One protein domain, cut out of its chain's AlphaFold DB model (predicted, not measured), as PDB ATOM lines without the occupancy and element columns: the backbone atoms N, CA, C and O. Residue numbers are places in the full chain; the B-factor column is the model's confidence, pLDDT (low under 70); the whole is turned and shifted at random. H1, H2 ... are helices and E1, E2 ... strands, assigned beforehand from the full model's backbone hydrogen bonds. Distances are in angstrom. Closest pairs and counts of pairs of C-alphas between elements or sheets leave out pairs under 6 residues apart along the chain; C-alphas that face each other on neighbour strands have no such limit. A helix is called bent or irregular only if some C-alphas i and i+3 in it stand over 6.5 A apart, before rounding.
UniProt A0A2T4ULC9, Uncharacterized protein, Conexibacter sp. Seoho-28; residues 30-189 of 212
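What this domain is: This is residues 30 to 189 of the 212 residues of an uncharacterized protein of Conexibacter sp. Seoho-28 (UniProt A0A2T4ULC9). The chain is wound in stacked turns into a flattened solenoid: two sheets lie face to face, and from E2 to E14 each successive strand passes to the other sheet. The short helix H1 sits over E1 at one end of the stack, and a long loop, residues 45 to 67, runs along the outside of the eight-strand sheet. The printed part has 160 residues with one named helix followed by fourteen named strands, mostly strand, though under half of the residues are in named elements. One sheet, E1 E2 E4 E6 E8 E10 E12 E14, is mixed, and the other, E3 E5 E7 E9 E11 E13, is all parallel. The whole is compact, with a radius of gyration of the C-alphas of 14.3 A and spans of 40 by 31 by 27 A.

Where its parts are: H1 is residues 30 to 35, beginning at C-alpha 30 (135.215, 95.054, 89.432); it is only just irregular, with C-alphas 32 and 35 6.52 A apart. E1 is residues 41 to 44, E2 68 to 71, E3 79 to 81, E4 88 to 90, E5 97 to 99 and E6 106 to 108. E7, residues 123 to 128, is 16.0 A long; E8 is residues 132 to 134. E9, residues 139 to 146, is the longest strand at 22.7 A and begins at C-alpha 139 (152.469, 119.280, 79.694). E10 is residues 150 to 153, E11 157 to 161, E12 168 to 172 and E13 176 to 180. E14, residues 184 to 188, ends at C-alpha 188 (139.175, 128.536, 69.445).

How they stand to each other: The two sheets form a sandwich, two sheets face to face, 9.4 A centre to centre where they face each other, with best planes 4 degrees apart. The eight-strand sheet is twisted, its C-alphas up to 4.2 A off the best plane; its edge strands are E1 and E14. E1 and E2 are an antiparallel hairpin, with N 69 and O 43 at 2.8 A. E2 and E4 are parallel, with N 70 and O 88 at 2.8 A. E12 and E14 are parallel at 26 degrees, with N 186 and O 169 at 2.8 A. In the six-strand sheet, E7 and E9 are parallel, with N 124 and O 141 at 2.9 A. Across the sandwich, the closest C-alphas of E7 and E8, Gly 126 and Leu 133, are 7.1 A apart. H1 is on the eight-strand sheet, over E1, at a height over the sheet of 8.4 A; their closest C-alphas, Cys 33 and Cys 42, are 5.5 A apart. H1 only grazes the six-strand sheet. In H1, 1 of 2 O i to N i+4 pairs and 2 of 3 O i to N i+3 pairs are within hydrogen-bond range.

The domain as a whole: The farthest C-alphas, Val 31 and Cys 189, are 42.2 A apart. The printed part has no cut. The long links are E1 to E2, 23 residues, and E6 to E7, 14 residues; in the first, residues 48 to 49 pair antiparallel with residues 64 to 65. Mean pLDDT of the printed part is 92.3; residues 51 to 57, 174 and 189 are under 70.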
ATOM      1  N   ALA A  30     134.815  95.419  88.076       91.31
ATOM      2  CA  ALA A  30     135.215  95.054  89.432       91.31
ATOM      3  C   ALA A  30     136.708  94.704  89.510       91.31
ATOM      4  O   ALA A  30     137.390  95.161  90.425       91.31
ATOM      5  N   VAL A  31     137.220  93.960  88.523       92.00
ATOM      6  CA  VAL A  31     138.639  93.576  88.452       92.00
ATOM      7  C   VAL A  31     139.505  94.787  88.125       92.00
ATOM      8  O   VAL A  31     140.544  94.990  88.750       92.00
ATOM      9  N   LEU A  32     139.059  95.643  87.196       92.50
ATOM     10  CA  LEU A  32     139.761  96.893  86.890       92.50
ATOM     11  C   LEU A  32     139.900  97.769  88.143       92.50
ATOM     12  O   LEU A  32     140.958  98.353  88.365       92.50
ATOM     13  N   CYS A  33     138.882  97.806  89.002       94.94
ATOM     14  CA  CYS A  33     138.895  98.591  90.230       94.94
ATOM     15  C   CYS A  33     139.759  98.022  91.366       94.94
ATOM     16  O   CYS A  33     140.030  98.753  92.320       94.94
ATOM     17  N   GLU A  34     140.248  96.781  91.293       92.94
ATOM     18  CA  GLU A  34     141.105  96.202  92.346       92.94
ATOM     19  C   GLU A  34     142.426  96.962  92.518       92.94
ATOM     20  O   GLU A  34     142.975  97.025  93.617       92.94
ATOM     21  N   GLN A  35     142.927  97.572  91.442       87.88
ATOM     22  CA  GLN A  35     144.158  98.367  91.466       87.88
ATOM     23  C   GLN A  35     143.916  99.829  91.886       87.88
ATOM     24  O   GLN A  35     144.851 100.635  91.868       87.88
ATOM     25  N   SER A  36     142.672 100.198  92.219       93.50
ATOM     26  CA  SER A  36     142.328 101.580  92.547       93.50
ATOM     27  C   SER A  36     142.884 102.036  93.888       93.50
ATOM     28  O   SER A  36     143.029 101.263  94.838       93.50
ATOM     29  N   HIS A  37     143.237 103.321  93.963       94.81
ATOM     30  CA  HIS A  37     143.620 103.912  95.235       94.81
ATOM     31  C   HIS A  37     142.373 104.005  96.136       94.81
ATOM     32  O   HIS A  37     141.311 104.348  95.625       94.81
ATOM     33  N   PRO A  38     142.475 103.792  97.464       93.38
ATOM     34  CA  PRO A  38     141.316 103.816  98.368       93.38
ATOM     35  C   PRO A  38     140.485 105.105  98.348       93.38
ATOM     36  O   PRO A  38     139.306 105.082  98.690       93.38
ATOM     37  N   ASP A  39     141.105 106.224  97.977       93.88
ATOM     38  CA  ASP A  39     140.424 107.516  97.859       93.88
ATOM     39  C   ASP A  39     139.683 107.673  96.526       93.88
ATOM     40  O   ASP A  39     138.807 108.526  96.414       93.88
ATOM     41  N   ASP A  40     140.044 106.902  95.501       96.25
ATOM     42  CA  ASP A  40     139.449 107.014  94.177       96.25
ATOM     43  C   ASP A  40     138.040 106.399  94.180       96.25
ATOM     44  O   ASP A  40     137.730 105.455  94.905       96.25
ATOM     45  N   THR A  41     137.150 106.930  93.345       97.06
ATOM     46  CA  THR A  41     135.858 106.289  93.081       97.06
ATOM     47  C   THR A  41     136.003 105.423  91.847       97.06
ATOM     48  O   THR A  41     136.122 105.960  90.752       97.06
ATOM     49  N   CYS A  42     135.971 104.106  92.016       97.12
ATOM     50  CA  CYS A  42     135.996 103.158  90.909       97.12
ATOM     51  C   CYS A  42     134.819 102.189  91.025       97.12
ATOM     52  O   CYS A  42     134.615 101.578  92.075       97.12
ATOM     53  N   GLN A  43     134.018 102.086  89.967       96.56
ATOM     54  CA  GLN A  43     132.822 101.243  89.932       96.56
ATOM     55  C   GLN A  43     132.384 100.949  88.494       96.56
ATOM     56  O   GLN A  43     132.855 101.575  87.547       96.56
ATOM     57  N   ASP A  44     131.419 100.047  88.337       96.00
ATOM     58  CA  ASP A  44     130.702  99.853  87.076       96.00
ATOM     59  C   ASP A  44     129.979 101.146  86.642       96.00
ATOM     60  O   ASP A  44     129.354 101.849  87.446       96.00
ATOM     61  N   GLY A  45     130.072 101.477  85.357       92.88
ATOM     62  CA  GLY A  45     129.464 102.659  84.753       92.88
ATOM     63  C   GLY A  45     127.939 102.576  84.640       92.88
ATOM     64  O   GLY A  45     127.272 103.596  84.439       92.88
ATOM     65  N   GLY A  46     127.357 101.385  84.786       92.69
ATOM     66  CA  GLY A  46     125.917 101.150  84.833       92.69
ATOM     67  C   GLY A  46     125.197 101.396  83.509       92.69
ATOM     68  O   GLY A  46     123.980 101.590  83.499       92.69
ATOM     69  N   GLY A  47     125.924 101.482  82.391       92.06
ATOM     70  CA  GLY A  47     125.368 101.857  81.089       92.06
ATOM     71  C   GLY A  47     124.815 103.285  81.063       92.06
ATOM     72  O   GLY A  47     123.980 103.614  80.210       92.06
ATOM     73  N   ARG A  48     125.222 104.140  82.011       91.62
ATOM     74  CA  ARG A  48     124.649 105.480  82.144       91.62
ATOM     75  C   ARG A  48     125.033 106.348  80.950       91.62
ATOM     76  O   ARG A  48     126.166 106.325  80.477       91.62
ATOM     77  N   ARG A  49     124.096 107.176  80.491       87.81
ATOM     78  CA  ARG A  49     124.381 108.254  79.537       87.81
ATOM     79  C   ARG A  49     124.524 109.551  80.307       87.81
ATOM     80  O   ARG A  49     123.602 109.925  81.027       87.81
ATOM     81  N   VAL A  50     125.653 110.233  80.143       77.31
ATOM     82  CA  VAL A  50     125.880 111.528  80.791       77.31
ATOM     83  C   VAL A  50     125.063 112.584  80.049       77.31
ATOM     84  O   VAL A  50     125.300 112.796  78.857       77.31
ATOM     85  N   PRO A  51     124.078 113.236  80.692       64.00
ATOM     86  CA  PRO A  51     123.329 114.301  80.044       64.00
ATOM     87  C   PRO A  51     124.272 115.434  79.619       64.00
ATOM     88  O   PRO A  51     125.252 115.727  80.307       64.00
ATOM     89  N   GLY A  52     123.973 116.042  78.466       56.16
ATOM     90  CA  GLY A  52     124.804 117.041  77.788       56.16
ATOM     91  C   GLY A  52     125.372 118.109  78.725       56.16
ATOM     92  O   GLY A  52     124.622 118.939  79.232       56.16
ATOM     93  N   GLY A  53     126.695 118.044  78.921       55.81
ATOM     94  CA  GLY A  53     127.495 118.887  79.814       55.81
ATOM     95  C   GLY A  53     127.336 120.397  79.626       55.81
ATOM     96  O   GLY A  53     126.815 120.873  78.617       55.81
ATOM     97  N   GLY A  54     127.760 121.142  80.652       52.81
ATOM     98  CA  GLY A  54     127.562 122.589  80.775       52.81
ATOM     99  C   GLY A  54     128.359 123.445  79.781       52.81
ATOM    100  O   GLY A  54     128.981 122.956  78.843       52.81
ATOM    101  N   GLU A  55     128.381 124.761  80.016       49.25
ATOM    102  CA  GLU A  55     128.899 125.776  79.076       49.25
ATOM    103  C   GLU A  55     130.365 125.582  78.629       49.25
ATOM    104  O   GLU A  55     130.760 126.109  77.589       49.25
ATOM    105  N   LYS A  56     131.179 124.840  79.396       53.78
ATOM    106  CA  LYS A  56     132.626 124.681  79.158       53.78
ATOM    107  C   LYS A  56     132.999 123.403  78.403       53.78
ATOM    108  O   LYS A  56     133.928 123.437  77.598       53.78
ATOM    109  N   VAL A  57     132.286 122.298  78.635       65.19
ATOM    110  CA  VAL A  57     132.523 121.015  77.964       65.19
ATOM    111  C   VAL A  57     131.188 120.351  77.662       65.19
ATOM    112  O   VAL A  57     130.404 120.033  78.548       65.19
ATOM    113  N   SER A  58     130.942 120.139  76.374       70.81
ATOM    114  CA  SER A  58     129.751 119.454  75.893       70.81
ATOM    115  C   SER A  58     129.945 117.943  75.996       70.81
ATOM    116  O   SER A  58     130.839 117.410  75.342       70.81
ATOM    117  N   HIS A  59     129.039 117.257  76.695       78.94
ATOM    118  CA  HIS A  59     128.939 115.785  76.671       78.94
ATOM    119  C   HIS A  59     128.097 115.272  75.488       78.94
ATOM    120  O   HIS A  59     127.759 114.094  75.400       78.94
ATOM    121  N   VAL A  60     127.703 116.155  74.559       79.38
ATOM    122  CA  VAL A  60     126.995 115.748  73.339       79.38
ATOM    123  C   VAL A  60     127.856 114.769  72.549       79.38
ATOM    124  O   VAL A  60     128.988 115.078  72.178       79.38
ATOM    125  N   GLY A  61     127.269 113.616  72.248       84.56
ATOM    126  CA  GLY A  61     127.910 112.546  71.495       84.56
ATOM    127  C   GLY A  61     128.571 111.486  72.366       84.56
ATOM    128  O   GLY A  61     128.807 110.406  71.832       84.56
ATOM    129  N   TRP A  62     128.789 111.749  73.664       91.50
ATOM    130  CA  TRP A  62     129.376 110.763  74.573       91.50
ATOM    131  C   TRP A  62     128.601 109.438  74.532       91.50
ATOM    132  O   TRP A  62     127.365 109.433  74.388       91.50
ATOM    133  N   PRO A  63     129.311 108.307  74.647       93.75
ATOM    134  CA  PRO A  63     128.692 107.000  74.648       93.75
ATOM    135  C   PRO A  63     127.974 106.752  75.979       93.75
ATOM    136  O   PRO A  63     128.073 107.516  76.941       93.75
ATOM    137  N   ALA A  64     127.193 105.675  76.025       94.81
ATOM    138  CA  ALA A  64     126.798 105.122  77.312       94.81
ATOM    139  C   ALA A  64     128.040 104.495  77.955       94.81
ATOM    140  O   ALA A  64     128.743 103.755  77.267       94.81
ATOM    141  N   ILE A  65     128.278 104.778  79.238       95.75
ATOM    142  CA  ILE A  65     129.424 104.245  79.982       95.75
ATOM    143  C   ILE A  65     129.075 102.826  80.416       95.75
ATOM    144  O   ILE A  65     128.366 102.620  81.401       95.75
ATOM    145  N   THR A  66     129.463 101.862  79.590       96.50
ATOM    146  CA  THR A  66     129.134 100.439  79.748       96.50
ATOM    147  C   THR A  66     130.239  99.646  80.431       96.50
ATOM    148  O   THR A  66     130.004  98.487  80.749       96.50
ATOM    149  N   GLY A  67     131.423 100.237  80.598       96.19
ATOM    150  CA  GLY A  67     132.534  99.656  81.341       96.19
ATOM    151  C   GLY A  67     132.734 100.343  82.687       96.19
ATOM    152  O   GLY A  67     131.771 100.570  83.417       96.19
ATOM    153  N   VAL A  68     133.973 100.665  83.038       97.12
ATOM    154  CA  VAL A  68     134.352 101.267  84.313       97.12
ATOM    155  C   VAL A  68     134.139 102.783  84.317       97.12
ATOM    156  O   VAL A  68     134.448 103.507  83.372       97.12
ATOM    157  N   PHE A  69     133.627 103.282  85.438       96.94
ATOM    158  CA  PHE A  69     133.756 104.675  85.832       96.94
ATOM    159  C   PHE A  69     134.851 104.777  86.887       96.94
ATOM    160  O   PHE A  69     134.706 104.231  87.984       96.94
ATOM    161  N   TRP A  70     135.916 105.507  86.570       97.69
ATOM    162  CA  TRP A  70     137.022 105.761  87.479       97.69
ATOM    163  C   TRP A  70     137.236 107.255  87.649       97.69
ATOM    164  O   TRP A  70     137.534 107.964  86.694       97.69
ATOM    165  N   GLN A  71     137.143 107.737  88.884       97.62
ATOM    166  CA  GLN A  71     137.397 109.122  89.237       97.62
ATOM    167  C   GLN A  71     138.435 109.236  90.346       97.62
ATOM    168  O   GLN A  71     138.179 108.887  91.502       97.62
ATOM    169  N   VAL A  72     139.584 109.804  89.996       97.25
ATOM    170  CA  VAL A  72     140.649 110.151  90.933       97.25
ATOM    171  C   VAL A  72     140.197 111.299  91.835       97.25
ATOM    172  O   VAL A  72     139.655 112.293  91.348       97.25
ATOM    173  N   LYS A  73     140.402 111.177  93.155       95.88
ATOM    174  CA  LYS A  73     139.905 112.163  94.142       95.88
ATOM    175  C   LYS A  73     140.962 113.033  94.810       95.88
ATOM    176  O   LYS A  73     140.601 113.982  95.496       95.88
ATOM    177  N   SER A  74     142.246 112.713  94.665       94.38
ATOM    178  CA  SER A  74     143.314 113.505  95.285       94.38
ATOM    179  C   SER A  74     144.306 114.013  94.246       94.38
ATOM    180  O   SER A  74     144.441 113.427  93.180       94.38
ATOM    181  N   ALA A  75     145.053 115.065  94.576       93.44
ATOM    182  CA  ALA A  75     145.953 115.761  93.657       93.44
ATOM    183  C   ALA A  75     147.320 115.069  93.400       93.44
ATOM    184  O   ALA A  75     148.332 115.743  93.188       93.44
ATOM    185  N   SER A  76     147.389 113.739  93.488       93.44
ATOM    186  CA  SER A  76     148.601 112.955  93.193       93.44
ATOM    187  C   SER A  76     148.487 112.213  91.863       93.44
ATOM    188  O   SER A  76     147.395 111.838  91.458       93.44
ATOM    189  N   GLY A  77     149.614 111.963  91.197       95.50
ATOM    190  CA  GLY A  77     149.610 111.235  89.928       95.50
ATOM    191  C   GLY A  77     149.111 109.795  90.070       95.50
ATOM    192  O   GLY A  77     149.484 109.094  91.014       95.50
ATOM    193  N   ARG A  78     148.288 109.353  89.123       96.88
ATOM    194  CA  ARG A  78     147.720 108.007  89.015       96.88
ATOM    195  C   ARG A  78     148.151 107.323  87.735       96.88
ATOM    196  O   ARG A  78     148.440 107.940  86.717       96.88
ATOM    197  N   ARG A  79     148.136 105.994  87.775       96.75
ATOM    198  CA  ARG A  79     148.179 105.151  86.585       96.75
ATOM    199  C   ARG A  79     146.998 104.204  86.650       96.75
ATOM    200  O   ARG A  79     146.918 103.417  87.586       96.75
ATOM    201  N   PHE A  80     146.136 104.267  85.651       95.44
ATOM    202  CA  PHE A  80     144.959 103.419  85.564       95.44
ATOM    203  C   PHE A  80     144.559 103.251  84.105       95.44
ATOM    204  O   PHE A  80     144.915 104.058  83.241       95.44
ATOM    205  N   SER A  81     143.869 102.154  83.842       96.44
ATOM    206  CA  SER A  81     143.387 101.811  82.518       96.44
ATOM    207  C   SER A  81     141.942 101.366  82.594       96.44
ATOM    208  O   SER A  81     141.542 100.741  83.581       96.44
ATOM    209  N   GLY A  82     141.198 101.665  81.541       96.62
ATOM    210  CA  GLY A  82     139.940 101.014  81.250       96.62
ATOM    211  C   GLY A  82     140.146  99.605  80.691       96.62
ATOM    212  O   GLY A  82     141.193  98.968  80.881       96.62
ATOM    213  N   GLY A  83     139.108  99.115  80.036       95.62
ATOM    214  CA  GLY A  83     138.997  97.802  79.436       95.62
ATOM    215  C   GLY A  83     138.549  97.886  77.973       95.62
ATOM    216  O   GLY A  83     138.956  98.780  77.243       95.62
ATOM    217  N   PRO A  84     137.787  96.893  77.487       96.12
ATOM    218  CA  PRO A  84     137.288  96.857  76.112       96.12
ATOM    219  C   PRO A  84     135.883  97.465  75.937       96.12
ATOM    220  O   PRO A  84     135.279  97.331  74.869       96.12
ATOM    221  N   ALA A  85     135.308  98.029  76.999       96.69
ATOM    222  CA  ALA A  85     133.987  98.644  76.997       96.69
ATOM    223  C   ALA A  85     134.132 100.168  77.055       96.69
ATOM    224  O   ALA A  85     135.190 100.668  77.371       96.69
ATOM    225  N   ASN A  86     133.052 100.905  76.784       97.50
ATOM    226  CA  ASN A  86     133.089 102.365  76.877       97.50
ATOM    227  C   ASN A  86     133.274 102.803  78.335       97.50
ATOM    228  O   ASN A  86     132.343 102.660  79.144       97.50
ATOM    229  N   ASP A  87     134.432 103.367  78.632       98.00
ATOM    230  CA  ASP A  87     134.850 103.748  79.970       98.00
ATOM    231  C   ASP A  87     134.801 105.265  80.176       98.00
ATOM    232  O   ASP A  87     134.868 106.066  79.241       98.00
ATOM    233  N   GLU A  88     134.682 105.686  81.432       97.38
ATOM    234  CA  GLU A  88     134.866 107.084  81.821       97.38
ATOM    235  C   GLU A  88     135.974 107.171  82.865       97.38
ATOM    236  O   GLU A  88     135.815 106.753  84.013       97.38
ATOM    237  N   LEU A  89     137.107 107.720  82.436       98.19
ATOM    238  CA  LEU A  89     138.376 107.716  83.144       98.19
ATOM    239  C   LEU A  89     138.794 109.155  83.445       98.19
ATOM    240  O   LEU A  89     139.211 109.910  82.563       98.19
ATOM    241  N   LEU A  90     138.665 109.547  84.707       97.38
ATOM    242  CA  LEU A  90     138.825 110.922  85.157       97.38
ATOM    243  C   LEU A  90     140.038 111.043  86.086       97.38
ATOM    244  O   LEU A  90     139.957 110.723  87.276       97.38
ATOM    245  N   GLY A  91     141.147 111.528  85.534       97.12
ATOM    246  CA  GLY A  91     142.324 111.978  86.275       97.12
ATOM    247  C   GLY A  91     142.070 113.286  87.019       97.12
ATOM    248  O   GLY A  91     141.087 113.981  86.774       97.12
ATOM    249  N   HIS A  92     142.946 113.625  87.948       95.62
ATOM    250  CA  HIS A  92     142.851 114.834  88.766       95.62
ATOM    251  C   HIS A  92     144.114 115.667  88.532       95.62
ATOM    252  O   HIS A  92     144.963 115.329  87.720       95.62
ATOM    253  N   HIS A  93     144.318 116.736  89.293       94.50
ATOM    254  CA  HIS A  93     145.670 117.264  89.454       94.50
ATOM    255  C   HIS A  93     146.664 116.136  89.777       94.50
ATOM    256  O   HIS A  93     146.410 115.301  90.644       94.50
ATOM    257  N   GLY A  94     147.833 116.168  89.154       95.44
ATOM    258  CA  GLY A  94     148.836 115.124  89.319       95.44
ATOM    259  C   GLY A  94     149.550 114.888  87.999       95.44
ATOM    260  O   GLY A  94     149.271 115.574  87.033       95.44
ATOM    261  N   ASP A  95     150.507 113.966  87.972       97.75
ATOM    262  CA  ASP A  95     151.045 113.459  86.707       97.75
ATOM    263  C   ASP A  95     150.351 112.118  86.432       97.75
ATOM    264  O   ASP A  95     150.779 111.075  86.941       97.75
ATOM    265  N   ASP A  96     149.261 112.159  85.677       98.06
ATOM    266  CA  ASP A  96     148.388 111.022  85.425       98.06
ATOM    267  C   ASP A  96     148.763 110.269  84.143       98.06
ATOM    268  O   ASP A  96     149.277 110.805  83.158       98.06
ATOM    269  N   ARG A  97     148.528 108.959  84.148       98.38
ATOM    270  CA  ARG A  97     148.703 108.072  82.996       98.38
ATOM    271  C   ARG A  97     147.434 107.263  82.825       98.38
ATOM    272  O   ARG A  97     147.207 106.313  83.575       98.38
ATOM    273  N   ILE A  98     146.652 107.655  81.835       98.62
ATOM    274  CA  ILE A  98     145.304 107.165  81.591       98.62
ATOM    275  C   ILE A  98     145.298 106.459  80.241       98.62
ATOM    276  O   ILE A  98     145.730 107.036  79.241       98.62
ATOM    277  N   GLN A  99     144.836 105.213  80.228       98.50
ATOM    278  CA  GLN A  99     144.671 104.418  79.014       98.50
ATOM    279  C   GLN A  99     143.211 103.971  78.907       98.50
ATOM    280  O   GLN A  99     142.751 103.291  79.817       98.50
ATOM    281  N   GLY A 100     142.503 104.350  77.844       98.00
ATOM    282  CA  GLY A 100     141.108 103.963  77.604       98.00
ATOM    283  C   GLY A 100     141.002 102.463  77.418       98.00
ATOM    284  O   GLY A 100     140.517 101.756  78.293       98.00
ATOM    285  N   GLY A 101     141.667 101.964  76.381       97.62
ATOM    286  CA  GLY A 101     141.601 100.560  76.017       97.62
ATOM    287  C   GLY A 101     140.903 100.449  74.680       97.62
ATOM    288  O   GLY A 101     141.253 101.182  73.766       97.62
ATOM    289  N   ALA A 102     140.009  99.482  74.530       97.38
ATOM    290  CA  ALA A 102     139.148  99.435  73.357       97.38
ATOM    291  C   ALA A 102     137.755  99.920  73.744       97.38
ATOM    292  O   ALA A 102     137.346  99.764  74.885       97.38
ATOM    293  N   GLY A 103     136.982 100.384  72.773       97.38
ATOM    294  CA  GLY A 103     135.669 100.950  73.052       97.38
ATOM    295  C   GLY A 103     135.683 102.439  72.782       97.38
ATOM    296  O   GLY A 103     136.563 102.951  72.115       97.38
ATOM    297  N   ARG A 104     134.614 103.117  73.171       98.12
ATOM    298  CA  ARG A 104     134.470 104.552  72.968       98.12
ATOM    299  C   ARG A 104     134.602 105.198  74.326       98.12
ATOM    300  O   ARG A 104     133.634 105.198  75.090       98.12
ATOM    301  N   ASP A 105     135.772 105.720  74.621       98.50
ATOM    302  CA  ASP A 105     136.127 106.101  75.975       98.50
ATOM    303  C   ASP A 105     136.063 107.607  76.180       98.50
ATOM    304  O   ASP A 105     136.121 108.420  75.254       98.50
ATOM    305  N   VAL A 106     135.917 108.000  77.438       97.69
ATOM    306  CA  VAL A 106     135.951 109.392  77.868       97.69
ATOM    307  C   VAL A 106     137.100 109.558  78.849       97.69
ATOM    308  O   VAL A 106     137.020 109.112  79.990       97.69
ATOM    309  N   LEU A 107     138.162 110.233  78.417       98.44
ATOM    310  CA  LEU A 107     139.374 110.444  79.203       98.44
ATOM    311  C   LEU A 107     139.530 111.916  79.563       98.44
ATOM    312  O   LEU A 107     139.555 112.779  78.686       98.44
ATOM    313  N   TRP A 108     139.717 112.203  80.848       96.88
ATOM    314  CA  TRP A 108     140.072 113.532  81.339       96.88
ATOM    315  C   TRP A 108     141.402 113.466  82.062       96.88
ATOM    316  O   TRP A 108     141.526 112.737  83.037       96.88
ATOM    317  N   GLY A 109     142.380 114.251  81.610       96.44
ATOM    318  CA  GLY A 109     143.654 114.382  82.319       96.44
ATOM    319  C   GLY A 109     143.496 115.090  83.663       96.44
ATOM    320  O   GLY A 109     144.218 114.787  84.590       96.44
ATOM    321  N   ASP A 110     142.532 116.010  83.760       95.06
ATOM    322  CA  ASP A 110     142.208 116.733  84.989       95.06
ATOM    323  C   ASP A 110     140.732 117.149  84.938       95.06
ATOM    324  O   ASP A 110     140.346 118.007  84.134       95.06
ATOM    325  N   TRP A 111     139.881 116.476  85.719       93.06
ATOM    326  CA  TRP A 111     138.446 116.774  85.770       93.06
ATOM    327  C   TRP A 111     138.109 117.931  86.721       93.06
ATOM    328  O   TRP A 111     137.030 118.516  86.588       93.06
ATOM    329  N   ASP A 112     138.998 118.272  87.662       92.00
ATOM    330  CA  ASP A 112     138.739 119.298  88.672       92.00
ATOM    331  C   ASP A 112     138.964 120.709  88.079       92.00
ATOM    332  O   ASP A 112     140.066 121.064  87.638       92.00
ATOM    333  N   PRO A 113     137.923 121.562  88.014       88.56
ATOM    334  CA  PRO A 113     138.073 122.915  87.490       88.56
ATOM    335  C   PRO A 113     138.838 123.858  88.431       88.56
ATOM    336  O   PRO A 113     139.272 124.930  87.988       88.56
ATOM    337  N   GLU A 114     138.984 123.520  89.710       89.94
ATOM    338  CA  GLU A 114     139.678 124.340  90.702       89.94
ATOM    339  C   GLU A 114     141.184 124.042  90.699       89.94
ATOM    340  O   GLU A 114     141.639 123.201  89.946       89.94
ATOM    341  N   GLY A 115     142.010 124.815  91.413       88.25
ATOM    342  CA  GLY A 115     143.412 124.437  91.698       88.25
ATOM    343  C   GLY A 115     144.397 124.244  90.525       88.25
ATOM    344  O   GLY A 115     145.569 123.953  90.762       88.25
ATOM    345  N   ASN A 116     143.967 124.444  89.279       88.75
ATOM    346  CA  ASN A 116     144.706 124.080  88.073       88.75
ATOM    347  C   ASN A 116     146.134 124.658  88.007       88.75
ATOM    348  O   ASN A 116     146.350 125.873  88.032       88.75
ATOM    349  N   THR A 117     147.130 123.779  87.838       88.00
ATOM    350  CA  THR A 117     148.550 124.163  87.721       88.00
ATOM    351  C   THR A 117     149.127 123.864  86.337       88.00
ATOM    352  O   THR A 117     148.628 123.022  85.598       88.00
ATOM    353  N   THR A 118     150.238 124.514  85.977       92.44
ATOM    354  CA  THR A 118     150.949 124.290  84.700       92.44
ATOM    355  C   THR A 118     152.156 123.349  84.813       92.44
ATOM    356  O   THR A 118     152.977 123.283  83.884       92.44
ATOM    357  N   ARG A 119     152.286 122.656  85.955       93.56
ATOM    358  CA  ARG A 119     153.407 121.753  86.265       93.56
ATOM    359  C   ARG A 119     153.113 120.289  85.945       93.56
ATOM    360  O   ARG A 119     154.076 119.591  85.638       93.56
ATOM    361  N   GLN A 120     151.839 119.896  86.000       95.38
ATOM    362  CA  GLN A 120     151.372 118.535  85.735       95.38
ATOM    363  C   GLN A 120     151.793 118.013  84.361       95.38
ATOM    364  O   GLN A 120     152.022 118.802  83.429       95.38
ATOM    365  N   ARG A 121     151.952 116.695  84.265       97.88
ATOM    366  CA  ARG A 121     152.398 115.991  83.066       97.88
ATOM    367  C   ARG A 121     151.581 114.737  82.825       97.88
ATOM    368  O   ARG A 121     151.967 113.659  83.279       97.88
ATOM    369  N   ASP A 122     150.554 114.869  82.000       98.31
ATOM    370  CA  ASP A 122     149.645 113.756  81.773       98.31
ATOM    371  C   ASP A 122     149.951 113.010  80.479       98.31
ATOM    372  O   ASP A 122     150.414 113.566  79.474       98.31
ATOM    373  N   LEU A 123     149.701 111.709  80.517       98.69
ATOM    374  CA  LEU A 123     149.664 110.838  79.357       98.69
ATOM    375  C   LEU A 123     148.239 110.323  79.212       98.69
ATOM    376  O   LEU A 123     147.758 109.611  80.088       98.69
ATOM    377  N   LEU A 124     147.602 110.668  78.097       98.88
ATOM    378  CA  LEU A 124     146.288 110.162  77.720       98.88
ATOM    379  C   LEU A 124     146.450 109.323  76.453       98.88
ATOM    380  O   LEU A 124     147.017 109.802  75.468       98.88
ATOM    381  N   ASP A 125     145.978 108.085  76.495       98.88
ATOM    382  CA  ASP A 125     145.973 107.146  75.373       98.88
ATOM    383  C   ASP A 125     144.549 106.596  75.242       98.88
ATOM    384  O   ASP A 125     144.112 105.886  76.143       98.88
ATOM    385  N   GLY A 126     143.803 106.991  74.208       98.56
ATOM    386  CA  GLY A 126     142.428 106.517  73.995       98.56
ATOM    387  C   GLY A 126     142.429 105.028  73.665       98.56
ATOM    388  O   GLY A 126     141.999 104.207  74.470       98.56
ATOM    389  N   GLY A 127     143.122 104.678  72.585       98.69
ATOM    390  CA  GLY A 127     143.264 103.307  72.113       98.69
ATOM    391  C   GLY A 127     142.350 103.054  70.914       98.69
ATOM    392  O   GLY A 127     142.168 103.941  70.082       98.69
ATOM    393  N   PRO A 128     141.902 101.811  70.672       98.38
ATOM    394  CA  PRO A 128     140.965 101.558  69.585       98.38
ATOM    395  C   PRO A 128     139.517 101.958  69.903       98.38
ATOM    396  O   PRO A 128     138.842 101.294  70.685       98.38
ATOM    397  N   GLY A 129     138.986 102.899  69.134       98.44
ATOM    398  CA  GLY A 129     137.582 103.280  69.064       98.44
ATOM    399  C   GLY A 129     137.429 104.791  68.931       98.44
ATOM    400  O   GLY A 129     138.399 105.492  68.697       98.44
ATOM    401  N   ASP A 130     136.190 105.284  68.954       98.50
ATOM    402  CA  ASP A 130     135.932 106.721  68.817       98.50
ATOM    403  C   ASP A 130     135.963 107.370  70.205       98.50
ATOM    404  O   ASP A 130     134.955 107.305  70.922       98.50
ATOM    405  N   ASP A 131     137.077 108.008  70.558       98.62
ATOM    406  CA  ASP A 131     137.332 108.458  71.926       98.62
ATOM    407  C   ASP A 131     137.138 109.967  72.132       98.62
ATOM    408  O   ASP A 131     137.273 110.797  71.227       98.62
ATOM    409  N   TRP A 132     136.857 110.361  73.376       97.31
ATOM    410  CA  TRP A 132     136.811 111.752  73.822       97.31
ATOM    411  C   TRP A 132     137.934 112.028  74.807       97.31
ATOM    412  O   TRP A 132     137.879 111.608  75.961       97.31
ATOM    413  N   LEU A 133     138.921 112.810  74.375       98.12
ATOM    414  CA  LEU A 133     140.112 113.092  75.166       98.12
ATOM    415  C   LEU A 133     140.148 114.563  75.574       98.12
ATOM    416  O   LEU A 133     140.274 115.455  74.732       98.12
ATOM    417  N   TYR A 134     140.092 114.828  76.873       95.50
ATOM    418  CA  TYR A 134     140.151 116.158  77.467       95.50
ATOM    419  C   TYR A 134     141.495 116.350  78.157       95.50
ATOM    420  O   TYR A 134     141.778 115.753  79.196       95.50
ATOM    421  N   THR A 135     142.348 117.193  77.577       95.12
ATOM    422  CA  THR A 135     143.662 117.459  78.166       95.12
ATOM    423  C   THR A 135     143.531 118.343  79.399       95.12
ATOM    424  O   THR A 135     142.727 119.277  79.417       95.12
ATOM    425  N   SER A 136     144.417 118.145  80.360       93.88
ATOM    426  CA  SER A 136     144.594 119.025  81.509       93.88
ATOM    427  C   SER A 136     145.363 120.312  81.148       93.88
ATOM    428  O   SER A 136     145.681 120.615  79.987       93.88
ATOM    429  N   HIS A 137     145.702 121.090  82.176       93.06
ATOM    430  CA  HIS A 137     146.747 122.107  82.087       93.06
ATOM    431  C   HIS A 137     148.143 121.448  81.991       93.06
ATOM    432  O   HIS A 137     148.283 120.258  81.777       93.06
ATOM    433  N   GLY A 138     149.235 122.209  82.087       94.81
ATOM    434  CA  GLY A 138     150.568 121.585  82.128       94.81
ATOM    435  C   GLY A 138     151.050 120.998  80.795       94.81
ATOM    436  O   GLY A 138     150.883 121.641  79.756       94.81
ATOM    437  N   HIS A 139     151.790 119.888  80.842       97.75
ATOM    438  CA  HIS A 139     152.469 119.280  79.694       97.75
ATOM    439  C   HIS A 139     151.928 117.881  79.371       97.75
ATOM    440  O   HIS A 139     152.338 116.904  79.989       97.75
ATOM    441  N   ASN A 140     151.148 117.765  78.302       98.31
ATOM    442  CA  ASN A 140     150.401 116.555  77.985       98.31
ATOM    443  C   ASN A 140     150.973 115.812  76.777       98.31
ATOM    444  O   ASN A 140     151.426 116.415  75.797       98.31
ATOM    445  N   THR A 141     150.944 114.487  76.857       98.69
ATOM    446  CA  THR A 141     151.177 113.575  75.738       98.69
ATOM    447  C   THR A 141     149.870 112.865  75.440       98.69
ATOM    448  O   THR A 141     149.432 112.046  76.240       98.69
ATOM    449  N   VAL A 142     149.257 113.182  74.305       98.88
ATOM    450  CA  VAL A 142     147.956 112.631  73.916       98.88
ATOM    451  C   VAL A 142     148.119 111.750  72.689       98.88
ATOM    452  O   VAL A 142     148.726 112.181  71.701       98.88
ATOM    453  N   ARG A 143     147.558 110.545  72.762       98.88
ATOM    454  CA  ARG A 143     147.330 109.646  71.633       98.88
ATOM    455  C   ARG A 143     145.837 109.354  71.570       98.88
ATOM    456  O   ARG A 143     145.301 108.887  72.566       98.88
ATOM    457  N   GLY A 144     145.188 109.693  70.459       98.56
ATOM    458  CA  GLY A 144     143.795 109.297  70.234       98.56
ATOM    459  C   GLY A 144     143.737 107.786  70.065       98.56
ATOM    460  O   GLY A 144     143.258 107.087  70.943       98.56
ATOM    461  N   GLY A 145     144.463 107.284  69.072       98.75
ATOM    462  CA  GLY A 145     144.528 105.863  68.778       98.75
ATOM    463  C   GLY A 145     143.901 105.627  67.420       98.75
ATOM    464  O   GLY A 145     144.187 106.384  66.499       98.75
ATOM    465  N   SER A 146     143.155 104.542  67.244       98.69
ATOM    466  CA  SER A 146     142.474 104.283  65.972       98.69
ATOM    467  C   SER A 146     140.982 104.501  66.124       98.69
ATOM    468  O   SER A 146     140.388 103.816  66.945       98.69
ATOM    469  N   GLY A 147     140.361 105.293  65.262       98.50
ATOM    470  CA  GLY A 147     138.935 105.601  65.348       98.50
ATOM    471  C   GLY A 147     138.678 107.047  64.964       98.50
ATOM    472  O   GLY A 147     139.548 107.702  64.410       98.50
ATOM    473  N   ALA A 148     137.457 107.534  65.138       98.44
ATOM    474  CA  ALA A 148     137.136 108.938  64.910       98.44
ATOM    475  C   ALA A 148     137.167 109.703  66.237       98.44
ATOM    476  O   ALA A 148     136.129 109.899  66.878       98.44
ATOM    477  N   ASP A 149     138.350 110.181  66.613       98.50
ATOM    478  CA  ASP A 149     138.590 110.758  67.929       98.50
ATOM    479  C   ASP A 149     138.201 112.233  68.015       98.50
ATOM    480  O   ASP A 149     138.294 113.024  67.064       98.50
ATOM    481  N   LEU A 150     137.801 112.652  69.213       96.00
ATOM    482  CA  LEU A 150     137.568 114.042  69.565       96.00
ATOM    483  C   LEU A 150     138.501 114.468  70.698       96.00
ATOM    484  O   LEU A 150     138.228 114.256  71.877       96.00
ATOM    485  N   VAL A 151     139.564 115.181  70.335       96.56
ATOM    486  CA  VAL A 151     140.513 115.743  71.301       96.56
ATOM    487  C   VAL A 151     140.141 117.189  71.619       96.56
ATOM    488  O   VAL A 151     140.040 118.040  70.730       96.56
ATOM    489  N   TRP A 152     139.982 117.497  72.901       93.19
ATOM    490  CA  TRP A 152     139.751 118.836  73.426       93.19
ATOM    491  C   TRP A 152     140.970 119.325  74.209       93.19
ATOM    492  O   TRP A 152     141.208 118.933  75.349       93.19
ATOM    493  N   ALA A 153     141.724 120.236  73.594       92.00
ATOM    494  CA  ALA A 153     142.973 120.768  74.125       92.00
ATOM    495  C   ALA A 153     142.906 122.293  74.319       92.00
ATOM    496  O   ALA A 153     143.559 123.076  73.619       92.00
ATOM    497  N   TYR A 154     142.063 122.744  75.258       85.81
ATOM    498  CA  TYR A 154     141.931 124.175  75.583       85.81
ATOM    499  C   TYR A 154     143.167 124.756  76.269       85.81
ATOM    500  O   TYR A 154     143.534 125.912  76.023       85.81
ATOM    501  N   TYR A 155     143.790 123.951  77.122       86.38
ATOM    502  CA  TYR A 155     144.892 124.344  77.984       86.38
ATOM    503  C   TYR A 155     146.093 123.424  77.786       86.38
ATOM    504  O   TYR A 155     146.029 122.419  77.082       86.38
ATOM    505  N   GLY A 156     147.209 123.810  78.399       92.00
ATOM    506  CA  GLY A 156     148.434 123.025  78.378       92.00
ATOM    507  C   GLY A 156     149.270 123.179  77.106       92.00
ATOM    508  O   GLY A 156     149.101 124.095  76.292       92.00
ATOM    509  N   ARG A 157     150.262 122.301  77.002       96.00
ATOM    510  CA  ARG A 157     151.264 122.216  75.933       96.00
ATOM    511  C   ARG A 157     151.736 120.772  75.797       96.00
ATOM    512  O   ARG A 157     151.452 119.972  76.675       96.00
ATOM    513  N   GLY A 158     152.527 120.458  74.777       97.62
ATOM    514  CA  GLY A 158     153.134 119.130  74.632       97.62
ATOM    515  C   GLY A 158     152.906 118.545  73.249       97.62
ATOM    516  O   GLY A 158     153.190 119.209  72.252       97.62
ATOM    517  N   THR A 159     152.407 117.316  73.165       98.44
ATOM    518  CA  THR A 159     152.191 116.620  71.888       98.44
ATOM    519  C   THR A 159     150.804 116.016  71.800       98.44
ATOM    520  O   THR A 159     150.339 115.416  72.767       98.44
ATOM    521  N   ILE A 160     150.191 116.124  70.624       98.75
ATOM    522  CA  ILE A 160     148.932 115.459  70.287       98.75
ATOM    523  C   ILE A 160     149.135 114.710  68.972       98.75
ATOM    524  O   ILE A 160     149.589 115.283  67.979       98.75
ATOM    525  N   ASP A 161     148.809 113.430  68.995       98.75
ATOM    526  CA  ASP A 161     148.736 112.543  67.844       98.75
ATOM    527  C   ASP A 161     147.332 111.949  67.837       98.75
ATOM    528  O   ASP A 161     147.047 111.152  68.725       98.75
ATOM    529  N   CYS A 162     146.441 112.382  66.937       98.62
ATOM    530  CA  CYS A 162     145.082 111.830  66.964       98.62
ATOM    531  C   CYS A 162     145.099 110.371  66.480       98.62
ATOM    532  O   CYS A 162     144.737 109.499  67.251       98.62
ATOM    533  N   GLY A 163     145.779 110.081  65.371       98.69
ATOM    534  CA  GLY A 163     146.123 108.711  64.983       98.69
ATOM    535  C   GLY A 163     145.436 108.328  63.676       98.69
ATOM    536  O   GLY A 163     145.255 109.195  62.823       98.69
ATOM    537  N   PRO A 164     145.199 107.035  63.398       98.50
ATOM    538  CA  PRO A 164     144.434 106.637  62.224       98.50
ATOM    539  C   PRO A 164     142.929 106.846  62.409       98.50
ATOM    540  O   PRO A 164     142.325 106.237  63.284       98.50
ATOM    541  N   GLY A 165     142.300 107.542  61.466       98.25
ATOM    542  CA  GLY A 165     140.848 107.657  61.396       98.25
ATOM    543  C   GLY A 165     140.420 109.027  60.906       98.25
ATOM    544  O   GLY A 165     141.092 109.598  60.051       98.25
ATOM    545  N   PHE A 166     139.259 109.513  61.348       98.12
ATOM    546  CA  PHE A 166     138.819 110.871  61.020       98.12
ATOM    547  C   PHE A 166     138.632 111.680  62.292       98.12
ATOM    548  O   PHE A 166     137.538 111.775  62.856       98.12
ATOM    549  N   ASP A 167     139.712 112.322  62.692       98.44
ATOM    550  CA  ASP A 167     139.840 112.921  63.996       98.44
ATOM    551  C   ASP A 167     139.523 114.404  63.970       98.44
ATOM    552  O   ASP A 167     139.774 115.162  63.021       98.44
ATOM    553  N   THR A 168     138.958 114.862  65.076       95.06
ATOM    554  CA  THR A 168     138.732 116.271  65.336       95.06
ATOM    555  C   THR A 168     139.508 116.705  66.559       95.06
ATOM    556  O   THR A 168     139.152 116.393  67.687       95.06
ATOM    557  N   LEU A 169     140.490 117.567  66.345       94.38
ATOM    558  CA  LEU A 169     141.135 118.300  67.418       94.38
ATOM    559  C   LEU A 169     140.478 119.670  67.556       94.38
ATOM    560  O   LEU A 169     140.429 120.454  66.607       94.38
ATOM    561  N   ARG A 170     140.009 120.004  68.753       90.81
ATOM    562  CA  ARG A 170     139.624 121.367  69.112       90.81
ATOM    563  C   ARG A 170     140.689 121.947  70.039       90.81
ATOM    564  O   ARG A 170     140.916 121.415  71.124       90.81
ATOM    565  N   ILE A 171     141.346 123.024  69.612       87.88
ATOM    566  CA  ILE A 171     142.567 123.529  70.256       87.88
ATOM    567  C   ILE A 171     142.649 125.062  70.293       87.88
ATOM    568  O   ILE A 171     142.056 125.761  69.471       87.88
ATOM    569  N   ARG A 172     143.362 125.620  71.281       84.44
ATOM    570  CA  ARG A 172     143.460 127.079  71.467       84.44
ATOM    571  C   ARG A 172     144.419 127.671  70.442       84.44
ATOM    572  O   ARG A 172     145.554 127.241  70.412       84.44
ATOM    573  N   LEU A 173     144.038 128.715  69.698       71.69
ATOM    574  CA  LEU A 173     144.838 129.275  68.581       71.69
ATOM    575  C   LEU A 173     146.324 129.576  68.917       71.69
ATOM    576  O   LEU A 173     147.176 129.566  68.038       71.69
ATOM    577  N   GLN A 174     146.645 129.835  70.186       69.81
ATOM    578  CA  GLN A 174     148.012 130.020  70.693       69.81
ATOM    579  C   GLN A 174     148.364 128.926  71.707       69.81
ATOM    580  O   GLN A 174     148.606 129.194  72.884       69.81
ATOM    581  N   HIS A 175     148.301 127.677  71.258       73.81
ATOM    582  CA  HIS A 175     148.594 126.504  72.070       73.81
ATOM    583  C   HIS A 175     150.087 126.157  72.067       73.81
ATOM    584  O   HIS A 175     150.815 126.466  71.129       73.81
ATOM    585  N   GLY A 176     150.534 125.431  73.096       86.00
ATOM    586  CA  GLY A 176     151.894 124.886  73.161       86.00
ATOM    587  C   GLY A 176     152.038 123.463  72.607       86.00
ATOM    588  O   GLY A 176     153.038 122.808  72.892       86.00
ATOM    589  N   TYR A 177     151.036 122.942  71.891       95.00
ATOM    590  CA  TYR A 177     151.069 121.582  71.346       95.00
ATOM    591  C   TYR A 177     151.737 121.478  69.976       95.00
ATOM    592  O   TYR A 177     151.485 122.284  69.081       95.00
ATOM    593  N   ARG A 178     152.522 120.416  69.795       96.94
ATOM    594  CA  ARG A 178     152.906 119.873  68.491       96.94
ATOM    595  C   ARG A 178     151.860 118.834  68.093       96.94
ATOM    596  O   ARG A 178     151.696 117.847  68.804       96.94
ATOM    597  N   VAL A 179     151.162 119.076  66.989       96.69
ATOM    598  CA  VAL A 179     150.008 118.280  66.548       96.69
ATOM    599  C   VAL A 179     150.359 117.505  65.283       96.69
ATOM    600  O   VAL A 179     151.023 118.049  64.399       96.69
ATOM    601  N   ARG A 180     149.898 116.257  65.180       97.88
ATOM    602  CA  ARG A 180     149.949 115.450  63.954       97.88
ATOM    603  C   ARG A 180     148.746 114.517  63.858       97.88
ATOM    604  O   ARG A 180     148.101 114.264  64.868       97.88
ATOM    605  N   ASN A 181     148.504 114.009  62.648       98.12
ATOM    606  CA  ASN A 181     147.483 112.998  62.358       98.12
ATOM    607  C   ASN A 181     146.088 113.382  62.863       98.12
ATOM    608  O   ASN A 181     145.425 112.547  63.437       98.12
ATOM    609  N   CYS A 182     145.699 114.654  62.730       97.12
ATOM    610  CA  CYS A 182     144.353 115.113  63.066       97.12
ATOM    611  C   CYS A 182     143.742 115.761  61.820       97.12
ATOM    612  O   CYS A 182     144.202 116.823  61.387       97.12
ATOM    613  N   GLU A 183     142.710 115.149  61.250       97.69
ATOM    614  CA  GLU A 183     142.116 115.534  59.964       97.69
ATOM    615  C   GLU A 183     141.416 116.890  60.050       97.69
ATOM    616  O   GLU A 183     141.427 117.680  59.101       97.69
ATOM    617  N   ARG A 184     140.806 117.188  61.205       93.62
ATOM    618  CA  ARG A 184     140.080 118.436  61.433       93.62
ATOM    619  C   ARG A 184     140.554 119.151  62.689       93.62
ATOM    620  O   ARG A 184     140.113 118.853  63.793       93.62
ATOM    621  N   ILE A 185     141.338 120.208  62.502       90.38
ATOM    622  CA  ILE A 185     141.753 121.098  63.591       90.38
ATOM    623  C   ILE A 185     140.825 122.315  63.642       90.38
ATOM    624  O   ILE A 185     140.771 123.123  62.714       90.38
ATOM    625  N   ARG A 186     140.073 122.458  64.736       86.44
ATOM    626  CA  ARG A 186     139.217 123.618  65.005       86.44
ATOM    627  C   ARG A 186     139.844 124.489  66.074       86.44
ATOM    628  O   ARG A 186     139.903 124.115  67.243       86.44
ATOM    629  N   ASN A 187     140.252 125.680  65.665       80.25
ATOM    630  CA  ASN A 187     140.803 126.652  66.586       80.25
ATOM    631  C   ASN A 187     139.701 127.383  67.353       80.25
ATOM    632  O   ASN A 187     138.651 127.740  66.807       80.25
ATOM    633  N   PHE A 188     139.979 127.650  68.622       71.81
ATOM    634  CA  PHE A 188     139.175 128.536  69.445       71.81
ATOM    635  C   PHE A 188     140.023 129.590  70.148       71.81
ATOM    636  O   PHE A 188     141.224 129.435  70.387       71.81
ATOM    637  N   CYS A 189     139.379 130.712  70.436       65.00
ATOM    638  CA  CYS A 189     140.014 131.928  70.918       65.00
ATOM    639  C   CYS A 189     139.580 132.156  72.369       65.00
ATOM    640  O   CYS A 189     138.484 131.759  72.759       65.00
TER     641      CYS A 189